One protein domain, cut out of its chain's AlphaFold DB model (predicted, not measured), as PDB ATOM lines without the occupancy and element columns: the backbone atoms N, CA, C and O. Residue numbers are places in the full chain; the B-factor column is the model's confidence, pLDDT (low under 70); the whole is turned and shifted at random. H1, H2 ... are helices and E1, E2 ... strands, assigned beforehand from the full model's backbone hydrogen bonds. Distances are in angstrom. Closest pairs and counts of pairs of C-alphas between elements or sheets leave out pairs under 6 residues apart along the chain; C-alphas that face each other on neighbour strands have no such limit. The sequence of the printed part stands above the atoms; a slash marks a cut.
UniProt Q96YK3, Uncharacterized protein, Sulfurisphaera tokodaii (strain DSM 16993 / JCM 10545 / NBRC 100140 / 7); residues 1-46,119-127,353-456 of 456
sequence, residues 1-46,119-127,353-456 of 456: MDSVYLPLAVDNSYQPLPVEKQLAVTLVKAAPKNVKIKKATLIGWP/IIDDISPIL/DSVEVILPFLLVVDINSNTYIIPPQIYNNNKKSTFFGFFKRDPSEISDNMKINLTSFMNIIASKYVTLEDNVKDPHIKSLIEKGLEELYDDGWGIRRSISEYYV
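What this domain is: This is residues 1 to 46, 119 to 127 and 353 to 456 of the 456 residues of an uncharacterized protein of Sulfurisphaera tokodaii (strain DSM 16993 / JCM 10545 / NBRC 100140 / 7) (UniProt Q96YK3). A sheet of two long strands, E1 and E2, and one short strand, E3, has H1 over one face and H2 over the opposite face; H3 crosses H1 about perpendicularly beyond it. A small hairpin, E4 and E5, packs beside H1, and residues 380 to 398 make a long loop between its strands. The printed part has 159 residues, under half of them in named elements, in the order H1 E1 E2 E3 E4 E5 H2 H3 H4. Both sheets, E1 - E2 - E3 and E4 - E5, are antiparallel, and the class is mixed, helices and strands. The whole is compact, with a radius of gyration of the C-alphas of 15.6 A, and only just elongated, spanning 53 by 35 by 27 A.

Where its parts are: E1 covers residues 37 to 46 and is 25.6 A long. E2, residues 354 to 366, is 38.3 A long, from C-alpha 354 at (381.804, 330.964, 310.713) to C-alpha 366 at (345.242, 341.789, 314.677). E3 is residues 371 to 374, E4 residues 377 to 379 and E5 residues 399 to 401. H1, residues 19 to 30, is 16.8 A long and begins at (364.623, 339.600, 327.821). H2, residues 407 to 416, is 14.3 A long; H3, residues 427 to 442, is 22.7 A long. H4 is residues 451 to 454.

How they stand to each other: E2 is the inner strand; N 43 of E1 and O 361 are 2.8 A apart, within hydrogen-bond range. In the hairpin E2 and E3, N 364 and O 372 are 2.8 A apart. Residues 4 to 5 pair parallel with residues 357 to 358 of E2. H1 is on the sheet at a height of 9.3 A, with Ala 30 and Ile 374 of E3 its closest C-alphas there, 6.4 A. H2 is on the opposite face, 8.9 A over the sheet; its closest C-alphas are Met 410 and Ile 373 of E3, 6.3 A. H1 and H3 touch, about perpendicular at 78 degrees, with the closest C-alphas Lys 21 and Gly 436 at 4.3 A. H3 touches H4 with residues 430 to 437 alone, C-alphas Glu 434 and Ile 451 being closest at 6.1 A; H4 only grazes the sheet. In the hairpin E4 and E5, N 378 and O 400 are 2.8 A apart; the closest C-alphas of H1 and E5, Lys 29 and Ser 399, are 6.8 A apart. H1, H2 and H3 have every O i to N i+4 pair within hydrogen-bond range; H4 is too short for one.

The domain as a whole: The farthest C-alphas, Asp 353 and Phe 390, are 54.0 A apart. Two cuts leave out residues 47 to 118, a gap of 12.0 A between C-alphas 46 and 119, and residues 128 to 352, a gap of 15.3 A between C-alphas 127 and 353. The link E4 to E5 is long. Mean pLDDT of the printed part is 88.9; residue 1 and residues 382 to 391 are under 70.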
ATOM      1  N   MET A   1     377.580 324.702 317.555       57.00
ATOM      2  CA  MET A   1     378.111 326.078 317.593       57.00
ATOM      3  C   MET A   1     377.160 326.875 318.453       57.00
ATOM      4  O   MET A   1     375.966 326.684 318.286       57.00
ATOM      5  N   ASP A   2     377.662 327.691 319.376       76.06
ATOM      6  CA  ASP A   2     376.794 328.582 320.151       76.06
ATOM      7  C   ASP A   2     376.371 329.747 319.249       76.06
ATOM      8  O   ASP A   2     377.233 330.449 318.708       76.06
ATOM      9  N   SER A   3     375.064 329.906 319.045       90.00
ATOM     10  CA  SER A   3     374.490 330.947 318.191       90.00
ATOM     11  C   SER A   3     374.523 332.306 318.887       90.00
ATOM     12  O   SER A   3     374.302 332.419 320.094       90.00
ATOM     13  N   VAL A   4     374.775 333.365 318.121       93.50
ATOM     14  CA  VAL A   4     374.679 334.745 318.604       93.50
ATOM     15  C   VAL A   4     373.251 335.234 318.394       93.50
ATOM     16  O   VAL A   4     372.813 335.449 317.267       93.50
ATOM     17  N   TYR A   5     372.516 335.438 319.479       94.44
ATOM     18  CA  TYR A   5     371.178 336.018 319.417       94.44
ATOM     19  C   TYR A   5     371.277 337.539 319.328       94.44
ATOM     20  O   TYR A   5     371.940 338.166 320.152       94.44
ATOM     21  N   LEU A   6     370.625 338.143 318.337       95.00
ATOM     22  CA  LEU A   6     370.508 339.599 318.253       95.00
ATOM     23  C   LEU A   6     369.338 340.088 319.123       95.00
ATOM     24  O   LEU A   6     368.381 339.340 319.329       95.00
ATOM     25  N   PRO A   7     369.382 341.325 319.644       94.56
ATOM     26  CA  PRO A   7     368.316 341.874 320.463       94.56
ATOM     27  C   PRO A   7     367.091 342.211 319.623       94.56
ATOM     28  O   PRO A   7     367.184 342.743 318.517       94.56
ATOM     29  N   LEU A   8     365.923 341.976 320.207       95.06
ATOM     30  CA  LEU A   8     364.645 342.451 319.698       95.06
ATOM     31  C   LEU A   8     364.370 343.896 320.160       95.06
ATOM     32  O   LEU A   8     363.679 344.647 319.470       95.06
ATOM     33  N   ALA A   9     364.956 344.326 321.284       94.75
ATOM     34  CA  ALA A   9     364.992 345.735 321.669       94.75
ATOM     35  C   ALA A   9     366.287 346.119 322.403       94.75
ATOM     36  O   ALA A   9     366.804 345.369 323.233       94.75
ATOM     37  N   VAL A  10     366.777 347.325 322.129       93.44
ATOM     38  CA  VAL A  10     367.950 347.925 322.784       93.44
ATOM     39  C   VAL A  10     367.592 349.257 323.430       93.44
ATOM     40  O   VAL A  10     366.552 349.834 323.125       93.44
ATOM     41  N   ASP A  11     368.449 349.775 324.300       91.62
ATOM     42  CA  ASP A  11     368.347 351.150 324.789       91.62
ATOM     43  C   ASP A  11     368.936 352.184 323.802       91.62
ATOM     44  O   ASP A  11     369.422 351.860 322.718       91.62
ATOM     45  N   ASN A  12     368.922 353.465 324.184       88.62
ATOM     46  CA  ASN A  12     369.490 354.555 323.376       88.62
ATOM     47  C   ASN A  12     371.024 354.491 323.216       88.62
ATOM     48  O   ASN A  12     371.585 355.228 322.406       88.62
ATOM     49  N   SER A  13     371.705 353.642 323.988       87.94
ATOM     50  CA  SER A  13     373.133 353.327 323.878       87.94
ATOM     51  C   SER A  13     373.380 352.016 323.118       87.94
ATOM     52  O   SER A  13     374.514 351.534 323.083       87.94
ATOM     53  N   TYR A  14     372.337 351.472 322.480       86.81
ATOM     54  CA  TYR A  14     372.327 350.216 321.738       86.81
ATOM     55  C   TYR A  14     372.684 348.979 322.575       86.81
ATOM     56  O   TYR A  14     373.041 347.941 322.028       86.81
ATOM     57  N   GLN A  15     372.563 349.048 323.900       90.44
ATOM     58  CA  GLN A  15     372.721 347.871 324.750       90.44
ATOM     59  C   GLN A  15     371.426 347.051 324.764       90.44
ATOM     60  O   GLN A  15     370.341 347.638 324.834       90.44
ATOM     61  N   PRO A  16     371.501 345.709 324.700       92.94
ATOM     62  CA  PRO A  16     370.319 344.854 324.772       92.94
ATOM     63  C   PRO A  16     369.586 345.074 326.099       92.94
ATOM     64  O   PRO A  16     370.193 345.073 327.171       92.94
ATOM     65  N   LEU A  17     368.266 345.246 326.038       94.06
ATOM     66  CA  LEU A  17     367.444 345.271 327.249       94.06
ATOM     67  C   LEU A  17     367.349 343.860 327.869       94.06
ATOM     68  O   LEU A  17     367.618 342.872 327.186       94.06
ATOM     69  N   PRO A  18     366.919 343.715 329.136       95.06
ATOM     70  CA  PRO A  18     366.526 342.412 329.677       95.06
ATOM     71  C   PRO A  18     365.460 341.732 328.805       95.06
ATOM     72  O   PRO A  18     364.629 342.420 328.206       95.06
ATOM     73  N   VAL A  19     365.477 340.396 328.728       96.31
ATOM     74  CA  VAL A  19     364.623 339.600 327.821       96.31
ATOM     75  C   VAL A  19     363.145 339.965 327.978       96.31
ATOM     76  O   VAL A  19     362.484 340.302 326.998       96.31
ATOM     77  N   GLU A  20     362.645 339.986 329.209       96.31
ATOM     78  CA  GLU A  20     361.285 340.382 329.576       96.31
ATOM     79  C   GLU A  20     360.888 341.739 328.976       96.31
ATOM     80  O   GLU A  20     359.824 341.885 328.364       96.31
ATOM     81  N   LYS A  21     361.785 342.723 329.070       95.62
ATOM     82  CA  LYS A  21     361.566 344.089 328.602       95.62
ATOM     83  C   LYS A  21     361.656 344.183 327.082       95.62
ATOM     84  O   LYS A  21     360.872 344.917 326.484       95.62
ATOM     85  N   GLN A  22     362.537 343.411 326.439       96.31
ATOM     86  CA  GLN A  22     362.592 343.317 324.974       96.31
ATOM     87  C   GLN A  22     361.268 342.817 324.384       96.31
ATOM     88  O   GLN A  22     360.735 343.409 323.438       96.31
ATOM     89  N   LEU A  23     360.712 341.750 324.964       96.88
ATOM     90  CA  LEU A  23     359.444 341.171 324.522       96.88
ATOM     91  C   LEU A  23     358.274 342.136 324.760       96.88
ATOM     92  O   LEU A  23     357.434 342.333 323.882       96.88
ATOM     93  N   ALA A  24     358.234 342.790 325.923       96.00
ATOM     94  CA  ALA A  24     357.165 343.724 326.255       96.00
ATOM     95  C   ALA A  24     357.191 344.994 325.383       96.00
ATOM     96  O   ALA A  24     356.145 345.400 324.875       96.00
ATOM     97  N   VAL A  25     358.365 345.595 325.139       95.88
ATOM     98  CA  VAL A  25     358.504 346.787 324.275       95.88
ATOM     99  C   VAL A  25     357.966 346.508 322.874       95.88
ATOM    100  O   VAL A  25     357.185 347.294 322.335       95.88
ATOM    101  N   THR A  26     358.343 345.372 322.292       95.12
ATOM    102  CA  THR A  26     357.932 345.018 320.928       95.12
ATOM    103  C   THR A  26     356.463 344.632 320.831       95.12
ATOM    104  O   THR A  26     355.802 345.046 319.877       95.12
ATOM    105  N   LEU A  27     355.908 343.955 321.841       95.38
ATOM    106  CA  LEU A  27     354.469 343.698 321.927       95.38
ATOM    107  C   LEU A  27     353.660 345.000 322.001       95.38
ATOM    108  O   LEU A  27     352.681 345.172 321.271       95.38
ATOM    109  N   VAL A  28     354.078 345.939 322.856       94.44
ATOM    110  CA  VAL A  28     353.427 347.249 322.996       94.44
ATOM    111  C   VAL A  28     353.498 348.030 321.686       94.44
ATOM    112  O   VAL A  28     352.500 348.632 321.285       94.44
ATOM    113  N   LYS A  29     354.649 347.999 321.002       94.19
ATOM    114  CA  LYS A  29     354.828 348.649 319.701       94.19
ATOM    115  C   LYS A  29     353.904 348.058 318.634       94.19
ATOM    116  O   LYS A  29     353.340 348.816 317.848       94.19
ATOM    117  N   ALA A  30     353.738 346.735 318.620       91.69
ATOM    118  CA  ALA A  30     352.863 346.039 317.679       91.69
ATOM    119  C   ALA A  30     351.376 346.322 317.920       91.69
ATOM    120  O   ALA A  30     350.593 346.379 316.974       91.69
ATOM    121  N   ALA A  31     350.981 346.484 319.183       89.00
ATOM    122  CA  ALA A  31     349.589 346.653 319.572       89.00
ATOM    123  C   ALA A  31     349.383 347.840 320.532       89.00
ATOM    124  O   ALA A  31     349.030 347.644 321.703       89.00
ATOM    125  N   PRO A  32     349.550 349.093 320.061       79.69
ATOM    126  CA  PRO A  32     349.274 350.268 320.879       79.69
ATOM    127  C   PRO A  32     347.771 350.370 321.185       79.69
ATOM    128  O   PRO A  32     346.953 349.843 320.439       79.69
ATOM    129  N   LYS A  33     347.418 351.073 322.274       75.88
ATOM    130  CA  LYS A  33     346.088 351.328 322.900       75.88
ATOM    131  C   LYS A  33     344.796 350.750 322.280       75.88
ATOM    132  O   LYS A  33     343.995 350.212 323.041       75.88
ATOM    133  N   ASN A  34     344.566 350.848 320.969       78.38
ATOM    134  CA  ASN A  34     343.333 350.418 320.289       78.38
ATOM    135  C   ASN A  34     343.468 349.126 319.467       78.38
ATOM    136  O   ASN A  34     342.469 348.610 318.976       78.38
ATOM    137  N   VAL A  35     344.675 348.582 319.323       85.19
ATOM    138  CA  VAL A  35     344.919 347.344 318.580       85.19
ATOM    139  C   VAL A  35     344.752 346.153 319.517       85.19
ATOM    140  O   VAL A  35     345.168 346.178 320.684       85.19
ATOM    141  N   LYS A  36     344.098 345.110 319.014       91.38
ATOM    142  CA  LYS A  36     343.909 343.841 319.706       91.38
ATOM    143  C   LYS A  36     344.469 342.711 318.862       91.38
ATOM    144  O   LYS A  36     344.196 342.626 317.666       91.38
ATOM    145  N   ILE A  37     345.246 341.861 319.511       94.25
ATOM    146  CA  ILE A  37     345.998 340.777 318.905       94.25
ATOM    147  C   ILE A  37     345.092 339.554 318.808       94.25
ATOM    148  O   ILE A  37     344.557 339.076 319.805       94.25
ATOM    149  N   LYS A  38     344.938 339.027 317.598       94.19
ATOM    150  CA  LYS A  38     344.363 337.698 317.379       94.19
ATOM    151  C   LYS A  38     345.427 336.623 317.584       94.19
ATOM    152  O   LYS A  38     345.129 335.543 318.095       94.19
ATOM    153  N   LYS A  39     346.655 336.926 317.159       94.81
ATOM    154  CA  LYS A  39     347.781 335.998 317.132       94.81
ATOM    155  C   LYS A  39     349.110 336.744 317.160       94.81
ATOM    156  O   LYS A  39     349.255 337.711 316.410       94.81
ATOM    157  N   ALA A  40     350.077 336.284 317.948       96.25
ATOM    158  CA  ALA A  40     351.449 336.777 317.855       96.25
ATOM    159  C   ALA A  40     352.482 335.648 317.886       96.25
ATOM    160  O   ALA A  40     352.343 334.676 318.622       96.25
ATOM    161  N   THR A  41     353.540 335.796 317.096       97.31
ATOM    162  CA  THR A  41     354.609 334.806 316.980       97.31
ATOM    163  C   THR A  41     355.964 335.501 317.035       97.31
ATOM    164  O   THR A  41     356.263 336.373 316.220       97.31
ATOM    165  N   LEU A  42     356.797 335.093 317.986       97.69
ATOM    166  CA  LEU A  42     358.210 335.446 318.065       97.69
ATOM    167  C   LEU A  42     359.013 334.518 317.153       97.69
ATOM    168  O   LEU A  42     359.041 333.303 317.371       97.69
ATOM    169  N   ILE A  43     359.655 335.090 316.141       97.94
ATOM    170  CA  ILE A  43     360.384 334.374 315.093       97.94
ATOM    171  C   ILE A  43     361.870 334.696 315.219       97.94
ATOM    172  O   ILE A  43     362.244 335.861 315.329       97.94
ATOM    173  N   GLY A  44     362.714 333.668 315.176       97.50
ATOM    174  CA  GLY A  44     364.157 333.801 315.011       97.50
ATOM    175  C   GLY A  44     364.542 333.442 313.584       97.50
ATOM    176  O   GLY A  44     364.337 332.307 313.161       97.50
ATOM    177  N   TRP A  45     365.081 334.396 312.835       97.50
ATOM    178  CA  TRP A  45     365.586 334.153 311.492       97.50
ATOM    179  C   TRP A  45     367.053 333.703 311.567       97.50
ATOM    180  O   TRP A  45     367.892 334.503 311.992       97.50
ATOM    181  N   PRO A  46     367.377 332.454 311.189       97.25
ATOM    182  CA  PRO A  46     368.738 331.944 311.252       97.25
ATOM    183  C   PRO A  46     369.590 332.484 310.099       97.25
ATOM    184  O   PRO A  46     369.209 332.416 308.927       97.25
ATOM    185  N   ILE A 119     372.598 337.744 301.560       92.12
ATOM    186  CA  ILE A 119     372.006 338.985 302.060       92.12
ATOM    187  C   ILE A 119     372.900 340.171 301.700       92.12
ATOM    188  O   ILE A 119     374.030 340.295 302.173       92.12
ATOM    189  N   ILE A 120     372.366 341.084 300.885       88.19
ATOM    190  CA  ILE A 120     373.027 342.357 300.558       88.19
ATOM    191  C   ILE A 120     372.693 343.477 301.554       88.19
ATOM    192  O   ILE A 120     373.473 344.429 301.694       88.19
ATOM    193  N   ASP A 121     371.556 343.357 302.248       86.56
ATOM    194  CA  ASP A 121     371.111 344.300 303.273       86.56
ATOM    195  C   ASP A 121     372.194 344.455 304.352       86.56
ATOM    196  O   ASP A 121     372.767 343.481 304.845       86.56
ATOM    197  N   ASP A 122     372.525 345.699 304.699       84.88
ATOM    198  CA  ASP A 122     373.566 345.964 305.690       84.88
ATOM    199  C   ASP A 122     373.031 345.797 307.114       84.88
ATOM    200  O   ASP A 122     372.513 346.736 307.718       84.88
ATOM    201  N   ILE A 123     373.178 344.586 307.651       86.81
ATOM    202  CA  ILE A 123     372.843 344.267 309.043       86.81
ATOM    203  C   ILE A 123     374.028 344.453 310.002       86.81
ATOM    204  O   ILE A 123     373.878 344.233 311.202       86.81
ATOM    205  N   SER A 124     375.194 344.900 309.518       85.75
ATOM    206  CA  SER A 124     376.393 345.118 310.345       85.75
ATOM    207  C   SER A 124     376.143 345.947 311.612       85.75
ATOM    208  O   SER A 124     376.708 345.598 312.653       85.75
ATOM    209  N   PRO A 125     375.288 346.998 311.591       86.00
ATOM    210  CA  PRO A 125     375.033 347.805 312.779       86.00
ATOM    211  C   PRO A 125     374.472 347.014 313.963       86.00
ATOM    212  O   PRO A 125     374.778 347.372 315.091       86.00
ATOM    213  N   ILE A 126     373.691 345.948 313.746       86.06
ATOM    214  CA  ILE A 126     373.109 345.168 314.853       86.06
ATOM    215  C   ILE A 126     374.013 344.021 315.325       86.06
ATOM    216  O   ILE A 126     373.918 343.609 316.476       86.06
ATOM    217  N   LEU A 127     374.951 343.554 314.492       87.81
ATOM    218  CA  LEU A 127     375.825 342.409 314.805       87.81
ATOM    219  C   LEU A 127     376.730 342.619 316.030       87.81
ATOM    220  O   LEU A 127     377.255 341.653 316.575       87.81
ATOM    221  N   ASP A 353     385.766 331.707 311.725       91.44
ATOM    222  CA  ASP A 353     385.571 331.446 310.290       91.44
ATOM    223  C   ASP A 353     384.089 331.367 309.911       91.44
ATOM    224  O   ASP A 353     383.694 331.779 308.821       91.44
ATOM    225  N   SER A 354     383.252 330.902 310.838       94.06
ATOM    226  CA  SER A 354     381.804 330.964 310.713       94.06
ATOM    227  C   SER A 354     381.120 331.286 312.038       94.06
ATOM    228  O   SER A 354     381.588 330.914 313.122       94.06
ATOM    229  N   VAL A 355     380.017 332.028 311.949       95.12
ATOM    230  CA  VAL A 355     379.204 332.458 313.091       95.12
ATOM    231  C   VAL A 355     377.735 332.339 312.735       95.12
ATOM    232  O   VAL A 355     377.265 332.962 311.788       95.12
ATOM    233  N   GLU A 356     377.005 331.570 313.530       95.81
ATOM    234  CA  GLU A 356     375.554 331.530 313.453       95.81
ATOM    235  C   GLU A 356     374.959 332.712 314.224       95.81
ATOM    236  O   GLU A 356     375.342 332.978 315.368       95.81
ATOM    237  N   VAL A 357     374.020 333.418 313.602       96.06
ATOM    238  CA  VAL A 357     373.344 334.592 314.151       96.06
ATOM    239  C   VAL A 357     371.835 334.404 314.033       96.06
ATOM    240  O   VAL A 357     371.331 334.089 312.961       96.06
ATOM    241  N   ILE A 358     371.091 334.640 315.112       97.19
ATOM    242  CA  ILE A 358     369.623 334.600 315.101       97.19
ATOM    243  C   ILE A 358     369.082 336.029 315.151       97.19
ATOM    244  O   ILE A 358     369.233 336.724 316.158       97.19
ATOM    245  N   LEU A 359     368.436 336.467 314.068       96.00
ATOM    246  CA  LEU A 359     367.810 337.787 313.955       96.00
ATOM    247  C   LEU A 359     366.325 337.710 314.364       96.00
ATOM    248  O   LEU A 359     365.550 337.034 313.684       96.00
ATOM    249  N   PRO A 360     365.896 338.373 315.454       96.25
ATOM    250  CA  PRO A 360     364.540 338.214 315.964       96.25
ATOM    251  C   PRO A 360     363.531 339.157 315.295       96.25
ATOM    252  O   PRO A 360     363.836 340.305 314.971       96.25
ATOM    253  N   PHE A 361     362.290 338.691 315.178       97.19
ATOM    254  CA  PHE A 361     361.129 339.473 314.758       97.19
ATOM    255  C   PHE A 361     359.905 339.094 315.591       97.19
ATOM    256  O   PHE A 361     359.725 337.930 315.955       97.19
ATOM    257  N   LEU A 362     359.016 340.055 315.831       97.25
ATOM    258  CA  LEU A 362     357.671 339.777 316.328       97.25
ATOM    259  C   LEU A 362     356.667 339.944 315.186       97.25
ATOM    260  O   LEU A 362     356.504 341.035 314.644       97.25
ATOM    261  N   LEU A 363     355.973 338.865 314.845       97.38
ATOM    262  CA  LEU A 363     354.865 338.853 313.899       97.38
ATOM    263  C   LEU A 363     353.544 338.931 314.666       97.38
ATOM    264  O   LEU A 363     353.286 338.100 315.530       97.38
ATOM    265  N   VAL A 364     352.690 339.898 314.342       95.88
ATOM    266  CA  VAL A 364     351.376 340.092 314.965       95.88
ATOM    267  C   VAL A 364     350.296 340.125 313.897       95.88
ATOM    268  O   VAL A 364     350.404 340.849 312.913       95.88
ATOM    269  N   VAL A 365     349.222 339.375 314.127       95.06
ATOM    270  CA  VAL A 365     347.976 339.466 313.367       95.06
ATOM    271  C   VAL A 365     346.905 340.035 314.288       95.06
ATOM    272  O   VAL A 365     346.631 339.473 315.355       95.06
ATOM    273  N   ASP A 366     346.309 341.159 313.901       93.56
ATOM    274  CA  ASP A 366     345.242 341.789 314.677       93.56
ATOM    275  C   ASP A 366     343.869 341.129 314.435       93.56
ATOM    276  O   ASP A 366     343.709 340.204 313.632       93.56
ATOM    277  N   ILE A 367     342.848 341.608 315.149       91.75
ATOM    278  CA  ILE A 367     341.463 341.139 314.992       91.75
ATOM    279  C   ILE A 367     340.896 341.366 313.577       91.75
ATOM    280  O   ILE A 367     340.057 340.591 313.120       91.75
ATOM    281  N   ASN A 368     341.385 342.382 312.863       91.38
ATOM    282  CA  ASN A 368     340.978 342.717 311.499       91.38
ATOM    283  C   ASN A 368     341.782 341.939 310.442       91.38
ATOM    284  O   ASN A 368     341.592 342.155 309.248       91.38
ATOM    285  N   SER A 369     342.643 341.005 310.862       90.19
ATOM    286  CA  SER A 369     343.568 340.248 310.009       90.19
ATOM    287  C   SER A 369     344.653 341.097 309.331       90.19
ATOM    288  O   SER A 369     345.274 340.643 308.369       90.19
ATOM    289  N   ASN A 370     344.934 342.293 309.849       92.50
ATOM    290  CA  ASN A 370     346.122 343.049 309.468       92.50
ATOM    291  C   ASN A 370     347.364 342.384 310.061       92.50
ATOM    292  O   ASN A 370     347.354 341.937 311.210       92.50
ATOM    293  N   THR A 371     348.437 342.350 309.274       93.44
ATOM    294  CA  THR A 371     349.724 341.781 309.678       93.44
ATOM    295  C   THR A 371     350.720 342.892 309.985       93.44
ATOM    296  O   THR A 371     350.947 343.773 309.158       93.44
ATOM    297  N   TYR A 372     351.341 342.820 311.158       93.19
ATOM    298  CA  TYR A 372     352.393 343.717 311.615       93.19
ATOM    299  C   TYR A 372     353.649 342.905 311.911       93.19
ATOM    300  O   TYR A 372     353.579 341.867 312.566       93.19
ATOM    301  N   ILE A 373     354.799 343.381 311.445       95.44
ATOM    302  CA  ILE A 373     356.096 342.768 311.736       95.44
ATOM    303  C   ILE A 373     356.943 343.817 312.419       95.44
ATOM    304  O   ILE A 373     357.198 344.878 311.852       95.44
ATOM    305  N   ILE A 374     357.346 343.520 313.646       95.25
ATOM    306  CA  ILE A 374     358.191 344.391 314.444       95.25
ATOM    307  C   ILE A 374     359.619 343.843 314.371       95.25
ATOM    308  O   ILE A 374     359.892 342.786 314.950       95.25
ATOM    309  N   PRO A 375     360.520 344.519 313.631       94.88
ATOM    310  CA  PRO A 375     361.945 344.205 313.633       94.88
ATOM    311  C   PRO A 375     362.591 344.686 314.944       94.88
ATOM    312  O   PRO A 375     361.911 345.328 315.748       94.88
ATOM    313  N   PRO A 376     363.900 344.467 315.155       94.69
ATOM    314  CA  PRO A 376     364.629 345.049 316.276       94.69
ATOM    315  C   PRO A 376     364.374 346.553 316.480       94.69
ATOM    316  O   PRO A 376     364.377 347.348 315.532       94.69
ATOM    317  N   GLN A 377     364.131 346.939 317.733       94.50
ATOM    318  CA  GLN A 377     363.675 348.274 318.136       94.50
ATOM    319  C   GLN A 377     364.686 349.006 319.032       94.50
ATOM    320  O   GLN A 377     365.449 348.382 319.765       94.50
ATOM    321  N   ILE A 378     364.632 350.338 319.042       94.12
ATOM    322  CA  ILE A 378     365.321 351.210 320.006       94.12
ATOM    323  C   ILE A 378     364.284 351.731 321.003       94.12
ATOM    324  O   ILE A 378     363.362 352.453 320.630       94.12
ATOM    325  N   TYR A 379     364.413 351.349 322.269       93.88
ATOM    326  CA  TYR A 379     363.522 351.743 323.353       93.88
ATOM    327  C   TYR A 379     363.738 353.198 323.779       93.88
ATOM    328  O   TYR A 379     364.832 353.612 324.176       93.88
ATOM    329  N   ASN A 380     362.652 353.967 323.797       90.38
ATOM    330  CA  ASN A 380     362.671 355.395 324.088       90.38
ATOM    331  C   ASN A 380     362.652 355.694 325.594       90.38
ATOM    332  O   ASN A 380     361.674 356.193 326.155       90.38
ATOM    333  N   ASN A 381     363.784 355.478 326.264       76.88
ATOM    334  CA  ASN A 381     363.904 355.764 327.700       76.88
ATOM    335  C   ASN A 381     364.069 357.268 328.043       76.88
ATOM    336  O   ASN A 381     363.996 357.665 329.202       76.88
ATOM    337  N   ASN A 382     364.265 358.143 327.048       63.47
ATOM    338  CA  ASN A 382     364.662 359.545 327.272       63.47
ATOM    339  C   ASN A 382     363.525 360.492 327.696       63.47
ATOM    340  O   ASN A 382     363.787 361.633 328.079       63.47
ATOM    341  N   LYS A 383     362.260 360.057 327.665       55.56
ATOM    342  CA  LYS A 383     361.138 360.873 328.148       55.56
ATOM    343  C   LYS A 383     360.928 360.624 329.646       55.56
ATOM    344  O   LYS A 383     360.052 359.856 330.025       55.56
ATOM    345  N   LYS A 384     361.699 361.294 330.514       51.81
ATOM    346  CA  LYS A 384     361.261 361.465 331.914       51.81
ATOM    347  C   LYS A 384     359.898 362.156 331.880       51.81
ATOM    348  O   LYS A 384     359.751 363.154 331.181       51.81
ATOM    349  N   SER A 385     358.913 361.619 332.598       51.09
ATOM    350  CA  SER A 385     357.585 362.219 332.747       51.09
ATOM    351  C   SER A 385     357.733 363.682 333.179       51.09
ATOM    352  O   SER A 385     358.058 363.960 334.333       51.09
ATOM    353  N   THR A 386     357.550 364.625 332.256       47.56
ATOM    354  CA  THR A 386     357.914 366.032 332.475       47.56
ATOM    355  C   THR A 386     356.962 366.773 333.413       47.56
ATOM    356  O   THR A 386     357.219 367.924 333.736       47.56
ATOM    357  N   PHE A 387     355.895 366.135 333.903       47.44
ATOM    358  CA  PHE A 387     354.948 366.744 334.836       47.44
ATOM    359  C   PHE A 387     354.388 365.702 335.815       47.44
ATOM    360  O   PHE A 387     353.521 364.914 335.451       47.44
ATOM    361  N   PHE A 388     354.897 365.703 337.055       50.44
ATOM    362  CA  PHE A 388     354.229 365.194 338.268       50.44
ATOM    363  C   PHE A 388     353.406 363.887 338.138       50.44
ATOM    364  O   PHE A 388     352.319 363.800 338.683       50.44
ATOM    365  N   GLY A 389     353.871 362.853 337.428       52.31
ATOM    366  CA  GLY A 389     353.264 361.506 337.467       52.31
ATOM    367  C   GLY A 389     351.797 361.357 337.007       52.31
ATOM    368  O   GLY A 389     351.274 360.246 337.058       52.31
ATOM    369  N   PHE A 390     351.122 362.418 336.541       55.34
ATOM    370  CA  PHE A 390     349.694 362.371 336.182       55.34
ATOM    371  C   PHE A 390     349.436 361.968 334.723       55.34
ATOM    372  O   PHE A 390     348.395 361.383 334.425       55.34
ATOM    373  N   PHE A 391     350.378 362.224 333.810       64.88
ATOM    374  CA  PHE A 391     350.238 361.861 332.399       64.88
ATOM    375  C   PHE A 391     351.193 360.729 332.038       64.88
ATOM    376  O   PHE A 391     352.402 360.924 331.915       64.88
ATOM    377  N   LYS A 392     350.627 359.532 331.861       75.12
ATOM    378  CA  LYS A 392     351.367 358.389 331.326       75.12
ATOM    379  C   LYS A 392     351.749 358.641 329.870       75.12
ATOM    380  O   LYS A 392     350.945 359.166 329.097       75.12
ATOM    381  N   ARG A 393     352.959 358.222 329.500       83.75
ATOM    382  CA  ARG A 393     353.490 358.364 328.134       83.75
ATOM    383  C   ARG A 393     352.668 357.559 327.130       83.75
ATOM    384  O   ARG A 393     352.106 356.519 327.481       83.75
ATOM    385  N   ASP A 394     352.585 358.027 325.888       84.00
ATOM    386  CA  ASP A 394     351.803 357.334 324.866       84.00
ATOM    387  C   ASP A 394     352.514 356.052 324.387       84.00
ATOM    388  O   ASP A 394     353.643 356.144 323.912       84.00
ATOM    389  N   PRO A 395     351.888 354.859 324.459       85.94
ATOM    390  CA  PRO A 395     352.521 353.603 324.048       85.94
ATOM    391  C   PRO A 395     353.007 353.555 322.598       85.94
ATOM    392  O   PRO A 395     353.886 352.762 322.283       85.94
ATOM    393  N   SER A 396     352.448 354.382 321.711       85.00
ATOM    394  CA  SER A 396     352.868 354.440 320.305       85.00
ATOM    395  C   SER A 396     354.325 354.909 320.134       85.00
ATOM    396  O   SER A 396     354.995 354.527 319.167       85.00
ATOM    397  N   GLU A 397     354.831 355.671 321.110       86.94
ATOM    398  CA  GLU A 397     356.172 356.262 321.140       86.94
ATOM    399  C   GLU A 397     357.191 355.401 321.906       86.94
ATOM    400  O   GLU A 397     358.315 355.851 322.139       86.94
ATOM    401  N   ILE A 398     356.807 354.189 322.334       90.62
ATOM    402  CA  ILE A 398     357.624 353.349 323.222       90.62
ATOM    403  C   ILE A 398     358.990 352.998 322.635       90.62
ATOM    404  O   ILE A 398     359.974 352.865 323.363       90.62
ATOM    405  N   SER A 399     359.053 352.881 321.314       92.88
ATOM    406  CA  SER A 399     360.272 352.586 320.589       92.88
ATOM    407  C   SER A 399     360.235 353.136 319.175       92.88
ATOM    408  O   SER A 399     359.161 353.323 318.587       92.88
ATOM    409  N   ASP A 400     361.426 353.316 318.624       91.56
ATOM    410  CA  ASP A 400     361.656 353.596 317.215       91.56
ATOM    411  C   ASP A 400     362.306 352.390 316.533       91.56
ATOM    412  O   ASP A 400     362.990 351.584 317.167       91.56
ATOM    413  N   ASN A 401     362.106 352.262 315.223       86.88
ATOM    414  CA  ASN A 401     362.806 351.242 314.450       86.88
ATOM    415  C   ASN A 401     364.311 351.534 314.460       86.88
ATOM    416  O   ASN A 401     364.728 352.688 314.304       86.88
ATOM    417  N   MET A 402     365.134 350.488 314.559       86.25
ATOM    418  CA  MET A 402     366.552 350.633 314.240       86.25
ATOM    419  C   MET A 402     366.717 351.142 312.800       86.25
ATOM    420  O   MET A 402     365.957 350.771 311.905       86.25
ATOM    421  N   LYS A 403     367.729 351.985 312.558       83.25
ATOM    422  CA  LYS A 403     368.059 352.511 311.219       83.25
ATOM    423  C   LYS A 403     368.773 351.455 310.363       83.25
ATOM    424  O   LYS A 403     369.901 351.663 309.930       83.25
ATOM    425  N   ILE A 404     368.122 350.313 310.165       85.75
ATOM    426  CA  ILE A 404     368.621 349.152 309.422       85.75
ATOM    427  C   ILE A 404     367.540 348.753 308.422       85.75
ATOM    428  O   ILE A 404     366.362 348.664 308.774       85.75
ATOM    429  N   ASN A 405     367.924 348.520 307.167       86.31
ATOM    430  CA  ASN A 405     366.980 348.039 306.167       86.31
ATOM    431  C   ASN A 405     366.765 346.529 306.331       86.31
ATOM    432  O   ASN A 405     367.636 345.744 305.982       86.31
ATOM    433  N   LEU A 406     365.599 346.135 306.847       91.00
ATOM    434  CA  LEU A 406     365.195 344.729 307.005       91.00
ATOM    435  C   LEU A 406     363.973 344.371 306.150       91.00
ATOM    436  O   LEU A 406     363.239 343.427 306.446       91.00
ATOM    437  N   THR A 407     363.725 345.144 305.093       89.88
ATOM    438  CA  THR A 407     362.517 345.029 304.264       89.88
ATOM    439  C   THR A 407     362.381 343.646 303.632       89.88
ATOM    440  O   THR A 407     361.289 343.079 303.635       89.88
ATOM    441  N   SER A 408     363.491 343.074 303.156       90.38
ATOM    442  CA  SER A 408     363.536 341.741 302.544       90.38
ATOM    443  C   SER A 408     363.000 340.665 303.495       90.38
ATOM    444  O   SER A 408     362.110 339.895 303.128       90.38
ATOM    445  N   PHE A 409     363.457 340.683 304.750       93.94
ATOM    446  CA  PHE A 409     362.996 339.774 305.802       93.94
ATOM    447  C   PHE A 409     361.509 339.965 306.091       93.94
ATOM    448  O   PHE A 409     360.735 339.010 306.056       93.94
ATOM    449  N   MET A 410     361.088 341.212 306.327       93.19
ATOM    450  CA  MET A 410     359.700 341.522 306.681       93.19
ATOM    451  C   MET A 410     358.719 341.096 305.579       93.19
ATOM    452  O   MET A 410     357.687 340.495 305.870       93.19
ATOM    453  N   ASN A 411     359.050 341.315 304.306       92.94
ATOM    454  CA  ASN A 411     358.193 340.904 303.190       92.94
ATOM    455  C   ASN A 411     358.001 339.379 303.127       92.94
ATOM    456  O   ASN A 411     356.896 338.894 302.859       92.94
ATOM    457  N   ILE A 412     359.052 338.605 303.403       94.19
ATOM    458  CA  ILE A 412     358.954 337.142 303.429       94.19
ATOM    459  C   ILE A 412     358.153 336.679 304.647       94.19
ATOM    460  O   ILE A 412     357.275 335.825 304.513       94.19
ATOM    461  N   ILE A 413     358.384 337.274 305.820       94.75
ATOM    462  CA  ILE A 413     357.610 336.967 307.030       94.75
ATOM    463  C   ILE A 413     356.116 337.204 306.802       94.75
ATOM    464  O   ILE A 413     355.304 336.324 307.101       94.75
ATOM    465  N   ALA A 414     355.756 338.335 306.194       92.81
ATOM    466  CA  ALA A 414     354.368 338.692 305.912       92.81
ATOM    467  C   ALA A 414     353.694 337.752 304.903       92.81
ATOM    468  O   ALA A 414     352.476 337.613 304.922       92.81
ATOM    469  N   SER A 415     354.454 337.125 304.005       92.00
ATOM    470  CA  SER A 415     353.895 336.290 302.935       92.00
ATOM    471  C   SER A 415     353.900 334.796 303.256       92.00
ATOM    472  O   SER A 415     352.979 334.091 302.848       92.00
ATOM    473  N   LYS A 416     354.900 334.299 303.994       92.94
ATOM    474  CA  LYS A 416     355.084 332.858 304.243       92.94
ATOM    475  C   LYS A 416     354.754 332.413 305.664       92.94
ATOM    476  O   LYS A 416     354.395 331.255 305.858       92.94
ATOM    477  N   TYR A 417     354.860 333.304 306.651       93.38
ATOM    478  CA  TYR A 417     354.889 332.907 308.063       93.38
ATOM    479  C   TYR A 417     353.678 333.374 308.892       93.38
ATOM    480  O   TYR A 417     353.592 333.076 310.080       93.38
ATOM    481  N   VAL A 418     352.667 333.999 308.277       90.50
ATOM    482  CA  VAL A 418     351.407 334.424 308.942       90.50
ATOM    483  C   VAL A 418     350.647 333.257 309.591       90.50
ATOM    484  O   VAL A 418     349.949 333.407 310.601       90.50
ATOM    485  N   THR A 419     350.802 332.051 309.048       89.12
ATOM    486  CA  THR A 419     350.139 330.839 309.544       89.12
ATOM    487  C   THR A 419     350.853 330.184 310.732       89.12
ATOM    488  O   THR A 419     350.208 329.397 311.421       89.12
ATOM    489  N   LEU A 420     352.093 330.564 311.076       91.38
ATOM    490  CA  LEU A 420     352.858 329.978 312.196       91.38
ATOM    491  C   LEU A 420     352.149 330.128 313.538       91.38
ATOM    492  O   LEU A 420     351.688 331.214 313.821       91.38
ATOM    493  N   GLU A 421     352.074 329.093 314.372       92.75
ATOM    494  CA  GLU A 421     351.353 329.120 315.659       92.75
ATOM    495  C   GLU A 421     351.758 330.261 316.616       92.75
ATOM    496  O   GLU A 421     352.859 330.810 316.548       92.75
ATOM    497  N   ASP A 422     350.831 330.614 317.510       94.38
ATOM    498  CA  ASP A 422     351.032 331.637 318.538       94.38
ATOM    499  C   ASP A 422     351.895 331.083 319.678       94.38
ATOM    500  O   ASP A 422     351.391 330.381 320.557       94.38
ATOM    501  N   ASN A 423     353.195 331.377 319.654       94.31
ATOM    502  CA  ASN A 423     354.105 330.992 320.735       94.31
ATOM    503  C   ASN A 423     354.146 332.028 321.865       94.31
ATOM    504  O   ASN A 423     354.651 331.732 322.939       94.31
ATOM    505  N   VAL A 424     353.572 333.218 321.680       93.38
ATOM    506  CA  VAL A 424     353.505 334.244 322.727       93.38
ATOM    507  C   VAL A 424     352.558 333.820 323.858       93.38
ATOM    508  O   VAL A 424     352.726 334.239 325.005       93.38
ATOM    509  N   LYS A 425     351.585 332.950 323.557       89.06
ATOM    510  CA  LYS A 425     350.706 332.308 324.546       89.06
ATOM    511  C   LYS A 425     351.365 331.200 325.368       89.06
ATOM    512  O   LYS A 425     350.744 330.761 326.339       89.06
ATOM    513  N   ASP A 426     352.569 330.749 325.015       92.81
ATOM    514  CA  ASP A 426     353.300 329.776 325.827       92.81
ATOM    515  C   ASP A 426     353.456 330.302 327.270       92.81
ATOM    516  O   ASP A 426     353.834 331.464 327.446       92.81
ATOM    517  N   PRO A 427     353.165 329.502 328.317       91.81
ATOM    518  CA  PRO A 427     353.180 329.980 329.700       91.81
ATOM    519  C   PRO A 427     354.497 330.636 330.133       91.81
ATOM    520  O   PRO A 427     354.472 331.588 330.917       91.81
ATOM    521  N   HIS A 428     355.636 330.160 329.624       92.62
ATOM    522  CA  HIS A 428     356.945 330.715 329.950       92.62
ATOM    523  C   HIS A 428     357.142 332.093 329.307       92.62
ATOM    524  O   HIS A 428     357.462 333.062 329.999       92.62
ATOM    525  N   ILE A 429     356.869 332.206 328.004       94.75
ATOM    526  CA  ILE A 429     356.981 333.469 327.255       94.75
ATOM    527  C   ILE A 429     355.994 334.503 327.799       94.75
ATOM    528  O   ILE A 429     356.349 335.661 328.028       94.75
ATOM    529  N   LYS A 430     354.765 334.064 328.077       94.56
ATOM    530  CA  LYS A 430     353.714 334.880 328.678       94.56
ATOM    531  C   LYS A 430     354.174 335.508 329.997       94.56
ATOM    532  O   LYS A 430     354.006 336.711 330.180       94.56
ATOM    533  N   SER A 431     354.767 334.714 330.892       94.75
ATOM    534  CA  SER A 431     355.254 335.194 332.190       94.75
ATOM    535  C   SER A 431     356.376 336.228 332.047       94.75
ATOM    536  O   SER A 431     356.367 337.233 332.760       94.75
ATOM    537  N   LEU A 432     357.301 336.030 331.100       96.00
ATOM    538  CA  LEU A 432     358.355 337.006 330.800       96.00
ATOM    539  C   LEU A 432     357.772 338.328 330.290       96.00
ATOM    540  O   LEU A 432     358.185 339.396 330.731       96.00
ATOM    541  N   ILE A 433     356.783 338.269 329.397       96.00
ATOM    542  CA  ILE A 433     356.111 339.467 328.883       96.00
ATOM    543  C   ILE A 433     355.372 340.207 329.996       96.00
ATOM    544  O   ILE A 433     355.479 341.426 330.071       96.00
ATOM    545  N   GLU A 434     354.632 339.508 330.859       95.50
ATOM    546  CA  GLU A 434     353.907 340.137 331.973       95.50
ATOM    547  C   GLU A 434     354.861 340.871 332.924       95.50
ATOM    548  O   GLU A 434     354.593 342.022 333.272       95.50
ATOM    549  N   LYS A 435     356.017 340.274 333.238       96.06
ATOM    550  CA  LYS A 435     357.078 340.945 334.002       96.06
ATOM    551  C   LYS A 435     357.585 342.206 333.290       96.06
ATOM    552  O   LYS A 435     357.687 343.266 333.900       96.06
ATOM    553  N   GLY A 436     357.853 342.126 331.987       95.81
ATOM    554  CA  GLY A 436     358.298 343.285 331.210       95.81
ATOM    555  C   GLY A 436     357.239 344.390 331.098       95.81
ATOM    556  O   GLY A 436     357.580 345.572 331.087       95.81
ATOM    557  N   LEU A 437     355.950 344.039 331.035       95.12
ATOM    558  CA  LEU A 437     354.844 345.003 331.046       95.12
ATOM    559  C   LEU A 437     354.734 345.714 332.400       95.12
ATOM    560  O   LEU A 437     354.453 346.911 332.423       95.12
ATOM    561  N   GLU A 438     354.975 345.017 333.511       93.94
ATOM    562  CA  GLU A 438     355.053 345.632 334.841       93.94
ATOM    563  C   GLU A 438     356.200 346.653 334.906       93.94
ATOM    564  O   GLU A 438     355.965 347.815 335.235       93.94
ATOM    565  N   GLU A 439     357.399 346.286 334.443       91.69
ATOM    566  CA  GLU A 439     358.548 347.204 334.390       91.69
ATOM    567  C   GLU A 439     358.285 348.443 333.517       91.69
ATOM    568  O   GLU A 439     358.631 349.566 333.882       91.69
ATOM    569  N   LEU A 440     357.658 348.273 332.349       91.75
ATOM    570  CA  LEU A 440     357.306 349.396 331.473       91.75
ATOM    571  C   LEU A 440     356.197 350.274 332.068       91.75
ATOM    572  O   LEU A 440     356.152 351.485 331.832       91.75
ATOM    573  N   TYR A 441     355.283 349.677 332.826       88.75
ATOM    574  CA  TYR A 441     354.263 350.418 333.548       88.75
ATOM    575  C   TYR A 441     354.899 351.293 334.636       88.75
ATOM    576  O   TYR A 441     354.553 352.475 334.742       88.75
ATOM    577  N   ASP A 442     355.857 350.741 335.380       87.19
ATOM    578  CA  ASP A 442     356.623 351.438 336.417       87.19
ATOM    579  C   ASP A 442     357.529 352.533 335.837       87.19
ATOM    580  O   ASP A 442     357.651 353.613 336.416       87.19
ATOM    581  N   ASP A 443     358.044 352.334 334.618       85.44
ATOM    582  CA  ASP A 443     358.701 353.377 333.820       85.44
ATOM    583  C   ASP A 443     357.733 354.528 333.427       85.44
ATOM    584  O   ASP A 443     358.149 355.536 332.844       85.44
ATOM    585  N   GLY A 444     356.429 354.418 333.703       85.94
ATOM    586  CA  GLY A 444     355.430 355.469 333.485       85.94
ATOM    587  C   GLY A 444     354.760 355.450 332.106       85.94
ATOM    588  O   GLY A 444     354.219 356.475 331.665       85.94
ATOM    589  N   TRP A 445     354.791 354.321 331.392       88.06
ATOM    590  CA  TRP A 445     354.092 354.174 330.112       88.06
ATOM    591  C   TRP A 445     352.592 353.903 330.280       88.06
ATOM    592  O   TRP A 445     352.135 353.203 331.182       88.06
ATOM    593  N   GLY A 446     351.789 354.451 329.367       87.00
ATOM    594  CA  GLY A 446     350.328 354.326 329.323       87.00
ATOM    595  C   GLY A 446     349.834 352.998 328.766       87.00
ATOM    596  O   GLY A 446     348.935 353.007 327.926       87.00
ATOM    597  N   ILE A 447     350.452 351.891 329.173       88.94
ATOM    598  CA  ILE A 447     350.249 350.550 328.612       88.94
ATOM    599  C   ILE A 447     349.217 349.728 329.394       88.94
ATOM    600  O   ILE A 447     348.826 350.081 330.511       88.94
ATOM    601  N   ARG A 448     348.776 348.628 328.779       89.44
ATOM    602  CA  ARG A 448     347.970 347.585 329.425       89.44
ATOM    603  C   ARG A 448     348.897 346.719 330.284       89.44
ATOM    604  O   ARG A 448     350.050 346.517 329.908       89.44
ATOM    605  N   ARG A 449     348.421 346.245 331.437       84.38
ATOM    606  CA  ARG A 449     349.293 345.605 332.443       84.38
ATOM    607  C   ARG A 449     349.372 344.091 332.309       84.38
ATOM    608  O   ARG A 449     350.390 343.514 332.659       84.38
ATOM    609  N   SER A 450     348.323 343.450 331.797       88.38
ATOM    610  CA  SER A 450     348.349 342.020 331.486       88.38
ATOM    611  C   SER A 450     348.400 341.786 329.985       88.38
ATOM    612  O   SER A 450     347.712 342.444 329.204       88.38
ATOM    613  N   ILE A 451     349.146 340.760 329.584       90.19
ATOM    614  CA  ILE A 451     349.152 340.266 328.208       90.19
ATOM    615  C   ILE A 451     347.745 339.877 327.731       90.19
ATOM    616  O   ILE A 451     347.417 340.094 326.570       90.19
ATOM    617  N   SER A 452     346.870 339.389 328.620       89.25
ATOM    618  CA  SER A 452     345.489 339.024 328.268       89.25
ATOM    619  C   SER A 452     344.683 340.219 327.750       89.25
ATOM    620  O   SER A 452     343.865 340.073 326.846       89.25
ATOM    621  N   GLU A 453     344.987 341.429 328.223       89.56
ATOM    622  CA  GLU A 453     344.381 342.667 327.737       89.56
ATOM    623  C   GLU A 453     344.837 343.026 326.314       89.56
ATOM    624  O   GLU A 453     344.196 343.852 325.661       89.56
ATOM    625  N   TYR A 454     345.924 342.441 325.806       90.81
ATOM    626  CA  TYR A 454     346.352 342.612 324.418       90.81
ATOM    627  C   TYR A 454     345.617 341.702 323.444       90.81
ATOM    628  O   TYR A 454     345.473 342.084 322.283       90.81
ATOM    629  N   TYR A 455     345.101 340.570 323.910       91.50
ATOM    630  CA  TYR A 455     344.415 339.590 323.077       91.50
ATOM    631  C   TYR A 455     342.895 339.825 323.001       91.50
ATOM    632  O   TYR A 455     342.320 340.583 323.798       91.50
ATOM    633  N   VAL A 456     342.274 339.214 321.986       85.94
ATOM    634  CA  VAL A 456     340.816 339.010 321.849       85.94
ATOM    635  C   VAL A 456     340.462 337.569 322.160       85.94
ATOM    636  O   VAL A 456     341.261 336.678 321.783       85.94
TER     637      VAL A 456